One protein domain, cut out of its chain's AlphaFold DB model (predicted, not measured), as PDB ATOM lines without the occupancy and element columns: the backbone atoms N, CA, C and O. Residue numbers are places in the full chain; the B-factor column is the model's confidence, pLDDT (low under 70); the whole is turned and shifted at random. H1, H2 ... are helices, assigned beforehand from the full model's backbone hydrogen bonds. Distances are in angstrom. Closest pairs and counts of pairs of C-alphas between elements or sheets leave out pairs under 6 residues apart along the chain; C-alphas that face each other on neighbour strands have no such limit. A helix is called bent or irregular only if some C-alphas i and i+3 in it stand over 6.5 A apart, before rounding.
ATOM      1  N   LYS A   2      14.651  -2.887   3.720       50.56
ATOM      2  CA  LYS A   2      13.859  -1.851   4.395       50.56
ATOM      3  C   LYS A   2      14.811  -0.732   4.850       50.56
ATOM      4  O   LYS A   2      15.862  -1.063   5.400       50.56
ATOM      5  N   PRO A   3      14.506   0.553   4.608       58.91
ATOM      6  CA  PRO A   3      15.247   1.671   5.184       58.91
ATOM      7  C   PRO A   3      15.406   1.509   6.704       58.91
ATOM      8  O   PRO A   3      14.470   1.071   7.366       58.91
ATOM      9  N   ILE A   4      16.549   1.908   7.277       63.56
ATOM     10  CA  ILE A   4      16.769   1.938   8.743       63.56
ATOM     11  C   ILE A   4      15.613   2.630   9.478       63.56
ATOM     12  O   ILE A   4      15.186   2.156  10.526       63.56
ATOM     13  N   ALA A   5      15.058   3.686   8.877       59.75
ATOM     14  CA  ALA A   5      13.916   4.433   9.397       59.75
ATOM     15  C   ALA A   5      12.604   3.623   9.482       59.75
ATOM     16  O   ALA A   5      11.697   4.027  10.199       59.75
ATOM     17  N   GLU A   6      12.481   2.501   8.766       58.97
ATOM     18  CA  GLU A   6      11.345   1.571   8.880       58.97
ATOM     19  C   GLU A   6      11.585   0.463   9.918       58.97
ATOM     20  O   GLU A   6      10.634  -0.204  10.324       58.97
ATOM     21  N   ALA A   7      12.840   0.226  10.311       59.81
ATOM     22  CA  ALA A   7      13.223  -0.832  11.247       59.81
ATOM     23  C   ALA A   7      13.424  -0.316  12.680       59.81
ATOM     24  O   ALA A   7      13.156  -1.050  13.626       59.81
ATOM     25  N   PHE A   8      13.867   0.935  12.844       70.06
ATOM     26  CA  PHE A   8      14.156   1.534  14.144       70.06
ATOM     27  C   PHE A   8      13.791   3.022  14.161       70.06
ATOM     28  O   PHE A   8      14.060   3.752  13.207       70.06
ATOM     29  N   GLU A   9      13.257   3.490  15.287       66.88
ATOM     30  CA  GLU A   9      13.137   4.920  15.580       66.88
ATOM     31  C   GLU A   9      14.313   5.372  16.468       66.88
ATOM     32  O   GLU A   9      14.725   4.609  17.343       66.88
ATOM     33  N   PRO A  10      14.843   6.605  16.316       64.25
ATOM     34  CA  PRO A  10      15.991   7.086  17.092       64.25
ATOM     35  C   PRO A  10      15.818   7.051  18.612       64.25
ATOM     36  O   PRO A  10      16.813   7.087  19.325       64.25
ATOM     37  N   GLY A  11      14.583   7.002  19.127       63.00
ATOM     38  CA  GLY A  11      14.303   6.640  20.523       63.00
ATOM     39  C   GLY A  11      15.020   7.472  21.596       63.00
ATOM     40  O   GLY A  11      15.300   6.958  22.672       63.00
ATOM     41  N   GLY A  12      15.359   8.738  21.319       69.88
ATOM     42  CA  GLY A  12      16.117   9.596  22.246       69.88
ATOM     43  C   GLY A  12      17.637   9.370  22.254       69.88
ATOM     44  O   GLY A  12      18.339   9.976  23.063       69.88
ATOM     45  N   MET A  13      18.160   8.538  21.352       80.56
ATOM     46  CA  MET A  13      19.589   8.291  21.171       80.56
ATOM     47  C   MET A  13      20.313   9.534  20.616       80.56
ATOM     48  O   MET A  13      19.792  10.191  19.709       80.56
ATOM     49  N   PRO A  14      21.528   9.862  21.102       85.75
ATOM     50  CA  PRO A  14      22.339  10.934  20.531       85.75
ATOM     51  C   PRO A  14      22.590  10.737  19.023       85.75
ATOM     52  O   PRO A  14      22.881   9.609  18.614       85.75
ATOM     53  N   PRO A  15      22.556  11.807  18.199       86.69
ATOM     54  CA  PRO A  15      22.740  11.704  16.746       86.69
ATOM     55  C   PRO A  15      24.030  10.990  16.324       86.69
ATOM     56  O   PRO A  15      24.019  10.206  15.376       86.69
ATOM     57  N   ASP A  16      25.122  11.210  17.059       88.19
ATOM     58  CA  ASP A  16      26.416  10.593  16.763       88.19
ATOM     59  C   ASP A  16      26.363   9.069  16.928       88.19
ATOM     60  O   ASP A  16      26.806   8.326  16.051       88.19
ATOM     61  N   LEU A  17      25.747   8.582  18.011       87.50
ATOM     62  CA  LEU A  17      25.609   7.144  18.243       87.50
ATOM     63  C   LEU A  17      24.600   6.507  17.281       87.50
ATOM     64  O   LEU A  17      24.790   5.366  16.862       87.50
ATOM     65  N   TRP A  18      23.567   7.249  16.874       88.88
ATOM     66  CA  TRP A  18      22.644   6.802  15.831       88.88
ATOM     67  C   TRP A  18      23.350   6.611  14.482       88.88
ATOM     68  O   TRP A  18      23.102   5.627  13.782       88.88
ATOM     69  N   SER A  19      24.270   7.514  14.128       90.06
ATOM     70  CA  SER A  19      25.091   7.387  12.918       90.06
ATOM     71  C   SER A  19      26.002   6.156  12.972       90.06
ATOM     72  O   SER A  19      26.136   5.437  11.975       90.06
ATOM     73  N   VAL A  20      26.609   5.887  14.133       92.56
ATOM     74  CA  VAL A  20      27.428   4.687  14.363       92.56
ATOM     75  C   VAL A  20      26.580   3.424  14.207       92.56
ATOM     76  O   VAL A  20      26.919   2.557  13.400       92.56
ATOM     77  N   PHE A  21      25.441   3.353  14.901       93.50
ATOM     78  CA  PHE A  21      24.511   2.231  14.798       93.50
ATOM     79  C   PHE A  21      24.065   1.988  13.355       93.50
ATOM     80  O   PHE A  21      24.142   0.859  12.879       93.50
ATOM     81  N   SER A  22      23.664   3.042  12.641       91.31
ATOM     82  CA  SER A  22      23.195   2.944  11.254       91.31
ATOM     83  C   SER A  22      24.246   2.296  10.348       91.31
ATOM     84  O   SER A  22      23.947   1.367   9.600       91.31
ATOM     85  N   THR A  23      25.506   2.711  10.496       94.31
ATOM     86  CA  THR A  23      26.637   2.148   9.742       94.31
ATOM     87  C   THR A  23      26.873   0.670  10.083       94.31
ATOM     88  O   THR A  23      27.123  -0.156   9.203       94.31
ATOM     89  N   LEU A  24      26.806   0.312  11.367       95.00
ATOM     90  CA  LEU A  24      26.976  -1.070  11.826       95.00
ATOM     91  C   LEU A  24      25.822  -1.967  11.362       95.00
ATOM     92  O   LEU A  24      26.055  -3.106  10.953       95.00
ATOM     93  N   TRP A  25      24.598  -1.444  11.365       94.06
ATOM     94  CA  TRP A  25      23.411  -2.142  10.893       94.06
ATOM     95  C   TRP A  25      23.487  -2.455   9.399       94.06
ATOM     96  O   TRP A  25      23.256  -3.595   8.997       94.06
ATOM     97  N   GLU A  26      23.894  -1.496   8.567       93.69
ATOM     98  CA  GLU A  26      24.110  -1.731   7.133       93.69
ATOM     99  C   GLU A  26      25.126  -2.855   6.892       93.69
ATOM    100  O   GLU A  26      24.859  -3.785   6.128       93.69
ATOM    101  N   ARG A  27      26.255  -2.839   7.614       95.75
ATOM    102  CA  ARG A  27      27.266  -3.908   7.545       95.75
ATOM    103  C   ARG A  27      26.705  -5.266   7.964       95.75
ATOM    104  O   ARG A  27      27.012  -6.266   7.320       95.75
ATOM    105  N   PHE A  28      25.888  -5.310   9.016       95.00
ATOM    106  CA  PHE A  28      25.243  -6.543   9.458       95.00
ATOM    107  C   PHE A  28      24.264  -7.066   8.414       95.00
ATOM    108  O   PHE A  28      24.362  -8.223   8.030       95.00
ATOM    109  N   THR A  29      23.362  -6.227   7.901       93.62
ATOM    110  CA  THR A  29      22.382  -6.653   6.889       93.62
ATOM    111  C   THR A  29      23.045  -7.167   5.610       93.62
ATOM    112  O   THR A  29      22.576  -8.148   5.034       93.62
ATOM    113  N   ALA A  30      24.174  -6.573   5.206       94.19
ATOM    114  CA  ALA A  30      24.978  -7.060   4.089       94.19
ATOM    115  C   ALA A  30      25.594  -8.448   4.354       94.19
ATOM    116  O   ALA A  30      25.695  -9.251   3.429       94.19
ATOM    117  N   ALA A  31      25.989  -8.741   5.597       94.06
ATOM    118  CA  ALA A  31      26.557 -10.032   5.992       94.06
ATOM    119  C   ALA A  31      25.491 -11.111   6.277       94.06
ATOM    120  O   ALA A  31      25.712 -12.284   5.994       94.06
ATOM    121  N   ALA A  32      24.348 -10.719   6.841       92.75
ATOM    122  CA  ALA A  32      23.309 -11.605   7.363       92.75
ATOM    123  C   ALA A  32      22.244 -11.988   6.319       92.75
ATOM    124  O   ALA A  32      21.567 -13.004   6.461       92.75
ATOM    125  N   GLY A  33      22.065 -11.168   5.278       92.12
ATOM    126  CA  GLY A  33      20.923 -11.281   4.370       92.12
ATOM    127  C   GLY A  33      19.610 -10.801   5.005       92.12
ATOM    128  O   GLY A  33      19.552 -10.431   6.178       92.12
ATOM    129  N   GLU A  34      18.532 -10.771   4.215       88.50
ATOM    130  CA  GLU A  34      17.276 -10.119   4.627       88.50
ATOM    131  C   GLU A  34      16.537 -10.846   5.765       88.50
ATOM    132  O   GLU A  34      15.970 -10.179   6.630       88.50
ATOM    133  N   ASP A  35      16.565 -12.183   5.803       88.69
ATOM    134  CA  ASP A  35      15.835 -12.973   6.810       88.69
ATOM    135  C   ASP A  35      16.423 -12.811   8.221       88.69
ATOM    136  O   ASP A  35      15.728 -12.410   9.159       88.69
ATOM    137  N   LEU A  36      17.735 -13.028   8.366       90.19
ATOM    138  CA  LEU A  36      18.435 -12.845   9.641       90.19
ATOM    139  C   LEU A  36      18.397 -11.380  10.097       90.19
ATOM    140  O   LEU A  36      18.221 -11.109  11.288       90.19
ATOM    141  N   ALA A  37      18.492 -10.425   9.164       90.56
ATOM    142  CA  ALA A  37      18.322  -9.010   9.477       90.56
ATOM    143  C   ALA A  37      16.930  -8.707  10.048       90.56
ATOM    144  O   ALA A  37      16.828  -8.037  11.073       90.56
ATOM    145  N   ALA A  38      15.862  -9.229   9.438       88.00
ATOM    146  CA  ALA A  38      14.500  -9.017   9.918       88.00
ATOM    147  C   ALA A  38      14.266  -9.629  11.309       88.00
ATOM    148  O   ALA A  38      13.650  -8.988  12.160       88.00
ATOM    149  N   ARG A  39      14.791 -10.837  11.561       87.31
ATOM    150  CA  ARG A  39      14.714 -11.499  12.875       87.31
ATOM    151  C   ARG A  39      15.458 -10.720  13.953       87.31
ATOM    152  O   ARG A  39      14.907 -10.464  15.019       87.31
ATOM    153  N   THR A  40      16.682 -10.289  13.651       87.31
ATOM    154  CA  THR A  40      17.504  -9.511  14.587       87.31
ATOM    155  C   THR A  40      16.828  -8.180  14.914       87.31
ATOM    156  O   THR A  40      16.741  -7.814  16.083       87.31
ATOM    157  N   ALA A  41      16.255  -7.501  13.909       86.31
ATOM    158  CA  ALA A  41      15.607  -6.197  14.063       86.31
ATOM    159  C   ALA A  41      14.434  -6.171  15.057       86.31
ATOM    160  O   ALA A  41      14.058  -5.101  15.522       86.31
ATOM    161  N   ALA A  42      13.878  -7.328  15.431       82.94
ATOM    162  CA  ALA A  42      12.834  -7.415  16.449       82.94
ATOM    163  C   ALA A  42      13.309  -7.018  17.864       82.94
ATOM    164  O   ALA A  42      12.480  -6.845  18.761       82.94
ATOM    165  N   ARG A  43      14.622  -6.879  18.098       87.69
ATOM    166  CA  ARG A  43      15.181  -6.479  19.397       87.69
ATOM    167  C   ARG A  43      15.271  -4.968  19.546       87.69
ATOM    168  O   ARG A  43      16.081  -4.314  18.898       87.69
ATOM    169  N   ALA A  44      14.476  -4.435  20.471       87.19
ATOM    170  CA  ALA A  44      14.386  -3.003  20.738       87.19
ATOM    171  C   ALA A  44      15.695  -2.396  21.275       87.19
ATOM    172  O   ALA A  44      15.958  -1.218  21.056       87.19
ATOM    173  N   GLU A  45      16.531  -3.185  21.956       90.19
ATOM    174  CA  GLU A  45      17.767  -2.710  22.589       90.19
ATOM    175  C   GLU A  45      18.942  -2.576  21.603       90.19
ATOM    176  O   GLU A  45      19.989  -2.031  21.956       90.19
ATOM    177  N   LEU A  46      18.784  -3.060  20.364       91.44
ATOM    178  CA  LEU A  46      19.837  -3.089  19.344       91.44
ATOM    179  C   LEU A  46      20.518  -1.735  19.112       91.44
ATOM    180  O   LEU A  46      21.750  -1.706  19.185       91.44
ATOM    181  N   PRO A  47      19.783  -0.628  18.856       91.75
ATOM    182  CA  PRO A  47      20.416   0.658  18.590       91.75
ATOM    183  C   PRO A  47      21.331   1.090  19.732       91.75
ATOM    184  O   PRO A  47      22.492   1.417  19.497       91.75
ATOM    185  N   GLN A  48      20.838   1.000  20.972       91.62
ATOM    186  CA  GLN A  48      21.582   1.347  22.182       91.62
ATOM    187  C   GLN A  48      22.848   0.499  22.333       91.62
ATOM    188  O   GLN A  48      23.937   1.050  22.490       91.62
ATOM    189  N   VAL A  49      22.724  -0.829  22.264       93.88
ATOM    190  CA  VAL A  49      23.850  -1.738  22.516       93.88
ATOM    191  C   VAL A  49      24.911  -1.624  21.422       93.88
ATOM    192  O   VAL A  49      26.099  -1.527  21.726       93.88
ATOM    193  N   TRP A  50      24.512  -1.612  20.150       94.56
ATOM    194  CA  TRP A  50      25.462  -1.572  19.034       94.56
ATOM    195  C   TRP A  50      26.070  -0.190  18.833       94.56
ATOM    196  O   TRP A  50      27.239  -0.099  18.477       94.56
ATOM    197  N   GLY A  51      25.320   0.879  19.107       92.38
ATOM    198  CA  GLY A  51      25.878   2.228  19.116       92.38
ATOM    199  C   GLY A  51      26.902   2.444  20.231       92.38
ATOM    200  O   GLY A  51      27.826   3.232  20.056       92.38
ATOM    201  N   ALA A  52      26.768   1.738  21.360       91.69
ATOM    202  CA  ALA A  52      27.682   1.846  22.496       91.69
ATOM    203  C   ALA A  52      28.860   0.851  22.462       91.69
ATOM    204  O   ALA A  52      29.831   1.041  23.196       91.69
ATOM    205  N   SER A  53      28.795  -0.216  21.655       95.06
ATOM    206  CA  SER A  53      29.795  -1.289  21.675       95.06
ATOM    207  C   SER A  53      30.114  -1.862  20.299       95.06
ATOM    208  O   SER A  53      29.448  -2.769  19.790       95.06
ATOM    209  N   ASP A  54      31.261  -1.430  19.771       94.75
ATOM    210  CA  ASP A  54      31.888  -2.033  18.595       94.75
ATOM    211  C   ASP A  54      32.173  -3.527  18.793       94.75
ATOM    212  O   ASP A  54      32.141  -4.294  17.833       94.75
ATOM    213  N   PHE A  55      32.464  -3.964  20.023       95.44
ATOM    214  CA  PHE A  55      32.732  -5.371  20.322       95.44
ATOM    215  C   PHE A  55      31.509  -6.247  20.022       95.44
ATOM    216  O   PHE A  55      31.626  -7.233  19.291       95.44
ATOM    217  N   VAL A  56      30.337  -5.866  20.542       97.06
ATOM    218  CA  VAL A  56      29.087  -6.611  20.332       97.06
ATOM    219  C   VAL A  56      28.674  -6.554  18.863       97.06
ATOM    220  O   VAL A  56      28.405  -7.594  18.255       97.06
ATOM    221  N   ALA A  57      28.683  -5.358  18.267       96.62
ATOM    222  CA  ALA A  57      28.257  -5.173  16.886       96.62
ATOM    223  C   ALA A  57      29.150  -5.941  15.899       96.62
ATOM    224  O   ALA A  57      28.648  -6.671  15.046       96.62
ATOM    225  N   ASN A  58      30.480  -5.847  16.032       96.62
ATOM    226  CA  ASN A  58      31.388  -6.564  15.136       96.62
ATOM    227  C   ASN A  58      31.293  -8.085  15.311       96.62
ATOM    228  O   ASN A  58      31.388  -8.794  14.309       96.62
ATOM    229  N   TRP A  59      31.060  -8.598  16.527       96.25
ATOM    230  CA  TRP A  59      30.826 -10.034  16.712       96.25
ATOM    231  C   TRP A  59      29.561 -10.495  15.981       96.25
ATOM    232  O   TRP A  59      29.619 -11.498  15.269       96.25
ATOM    233  N   CYS A  60      28.458  -9.744  16.080       96.50
ATOM    234  CA  CYS A  60      27.225 -10.049  15.352       96.50
ATOM    235  C   CYS A  60      27.405  -9.966  13.829       96.50
ATOM    236  O   CYS A  60      26.929 -10.844  13.116       96.50
ATOM    237  N   ILE A  61      28.142  -8.973  13.318       96.44
ATOM    238  CA  ILE A  61      28.460  -8.850  11.881       96.44
ATOM    239  C   ILE A  61      29.281 -10.047  11.386       96.44
ATOM    240  O   ILE A  61      29.039 -10.551  10.292       96.44
ATOM    241  N   GLN A  62      30.256 -10.501  12.173       95.56
ATOM    242  CA  GLN A  62      31.107 -11.640  11.818       95.56
ATOM    243  C   GLN A  62      30.410 -12.992  12.009       95.56
ATOM    244  O   GLN A  62      30.831 -13.975  11.405       95.56
ATOM    245  N   ASN A  63      29.361 -13.050  12.835       95.62
ATOM    246  CA  ASN A  63      28.646 -14.278  13.177       95.62
ATOM    247  C   ASN A  63      27.112 -14.082  13.153       95.62
ATOM    248  O   ASN A  63      26.471 -14.210  14.202       95.62
ATOM    249  N   PRO A  64      26.491 -13.784  11.993       95.81
ATOM    250  CA  PRO A  64      25.077 -13.406  11.955       95.81
ATOM    251  C   PRO A  64      24.114 -14.476  12.477       95.81
ATOM    252  O   PRO A  64      23.167 -14.155  13.197       95.81
ATOM    253  N   GLU A  65      24.382 -15.745  12.170       95.06
ATOM    254  CA  GLU A  65      23.591 -16.883  12.656       95.06
ATOM    255  C   GLU A  65      23.667 -16.995  14.183       95.06
ATOM    256  O   GLU A  65      22.635 -16.973  14.851       95.06
ATOM    257  N   ASN A  66      24.880 -16.984  14.753       94.94
ATOM    258  CA  ASN A  66      25.084 -17.042  16.207       94.94
ATOM    259  C   ASN A  66      24.451 -15.842  16.931       94.94
ATOM    260  O   ASN A  66      23.988 -15.977  18.064       94.94
ATOM    261  N   CYS A  67      24.438 -14.662  16.301       95.12
ATOM    262  CA  CYS A  67      23.768 -13.481  16.843       95.12
ATOM    263  C   CYS A  67      22.252 -13.700  16.938       95.12
ATOM    264  O   CYS A  67      21.669 -13.465  17.998       95.12
ATOM    265  N   CYS A  68      21.629 -14.228  15.881       93.12
ATOM    266  CA  CYS A  68      20.206 -14.575  15.894       93.12
ATOM    267  C   CYS A  68      19.896 -15.670  16.922       93.12
ATOM    268  O   CYS A  68      18.947 -15.538  17.686       93.12
ATOM    269  N   GLU A  69      20.717 -16.720  17.002       93.81
ATOM    270  CA  GLU A  69      20.552 -17.781  18.004       93.81
ATOM    271  C   GLU A  69      20.646 -17.252  19.440       93.81
ATOM    272  O   GLU A  69      19.867 -17.652  20.307       93.81
ATOM    273  N   LEU A  70      21.582 -16.338  19.716       94.50
ATOM    274  CA  LEU A  70      21.694 -15.698  21.025       94.50
ATOM    275  C   LEU A  70      20.451 -14.856  21.341       94.50
ATOM    276  O   LEU A  70      19.940 -14.919  22.459       94.50
ATOM    277  N   ILE A  71      19.937 -14.111  20.365       91.25
ATOM    278  CA  ILE A  71      18.710 -13.322  20.509       91.25
ATOM    279  C   ILE A  71      17.504 -14.218  20.818       91.25
ATOM    280  O   ILE A  71      16.763 -13.937  21.766       91.25
ATOM    281  N   ASP A  72      17.346 -15.309  20.071       91.31
ATOM    282  CA  ASP A  72      16.213 -16.232  20.186       91.31
ATOM    283  C   ASP A  72      16.282 -17.105  21.443       91.31
ATOM    284  O   ASP A  72      15.255 -17.568  21.939       91.31
ATOM    285  N   SER A  73      17.481 -17.308  21.999       92.25
ATOM    286  CA  SER A  73      17.672 -18.105  23.217       92.25
ATOM    287  C   SER A  73      17.006 -17.510  24.464       92.25
ATOM    288  O   SER A  73      16.785 -18.227  25.437       92.25
ATOM    289  N   GLY A  74      16.719 -16.202  24.464       90.50
ATOM    290  CA  GLY A  74      16.257 -15.467  25.646       90.50
ATOM    291  C   GLY A  74      17.366 -15.125  26.654       90.50
ATOM    292  O   GLY A  74      17.117 -14.393  27.615       90.50
TER     293      GLY A  74
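AT A GLANCE: This is residues 2 to 74 of the 368 residues of a protein of Gammaproteobacteria bacterium (UniProt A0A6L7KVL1). One long helix, H2, sharply kinked near Gly 33 so that its last part folds back, makes the core, and three shorter helices, H3, H4 and H5, follow one another along it. H3 packs on residues 17 to 24 of H2, H4 on residues 24 to 32 and H5 on residues 28 to 40, while the very short H1 lies near H2 without clearly touching it. The printed part has 73 residues, with five named helices in the order H1, H2, H3, H4, H5 and no named strand; the class is all helix. It is compact, with a radius of gyration of the C-alphas of 11.1 A, and its rounded outline spans 29 by 25 by 23 A.

HOW THE PARTS SIT: H1, residues 4 to 7, is close to but not clearly touching H2, residues 15 to 40; their closest C-alphas, of Ile 4 and Ser 22, are 7.0 A apart. H2 is irregular, with C-alphas 31 and 34 9.4 A apart and a kink of 132 degrees near residue 33; its line is a rough one. H3, residues 46 to 52, touches H2, the closest C-alphas being those of Phe 21 and Gly 51 at 4.5 A, at a steep tilt of 46 degrees, opposite ways. H4, residues 54 to 62, touches H2 at Phe 28 and Ile 61, their closest C-alphas, 4.6 A apart, at a shallow tilt of 25 degrees, the same way. H3 and H4 touch only at the corner by their link, where the closest C-alphas, of Trp 50 and Ala 57, are 5.0 A apart. H5, residues 64 to 72, is about perpendicular to H2 at 87 degrees and touches it; the closest C-alphas, of Ala 32 and Pro 64, are 5.2 A apart. H4 and H5 only just touch, and only at the corner, with 3 pairs of C-alphas within 8 A. H1 is apart from H3, H4 and H5, and H3 is apart from H5. In H3, H4 and H5 every O i to N i+4 pair is within hydrogen-bond range, in H2 19 of 22 are, and H1 is too short for such a pair.

IN THESE COORDINATES: H1 begins at C-alpha 4 (16.769, 1.938, 8.743) and is 5.1 A long. H2 runs 22.0 A from C-alpha 15 (22.740, 11.704, 16.746) to C-alpha 40. H3, H4 and H5 measure 9.8, 11.8 and 12.4 A from first to last C-alpha, and H5 ends at C-alpha 72 (16.213, -16.232, 20.186).

THE WHOLE: The C-alphas of Pro 15 and Ser 73, the two farthest apart, are 30.9 A apart. The printed part has no cut; the link from H1 to H2 is short, and those from H2 to H3, H3 to H4 and H4 to H5 are tight. The mean pLDDT of the printed part is 87.5, and residues 2 to 7 and 9 to 12 are under 70.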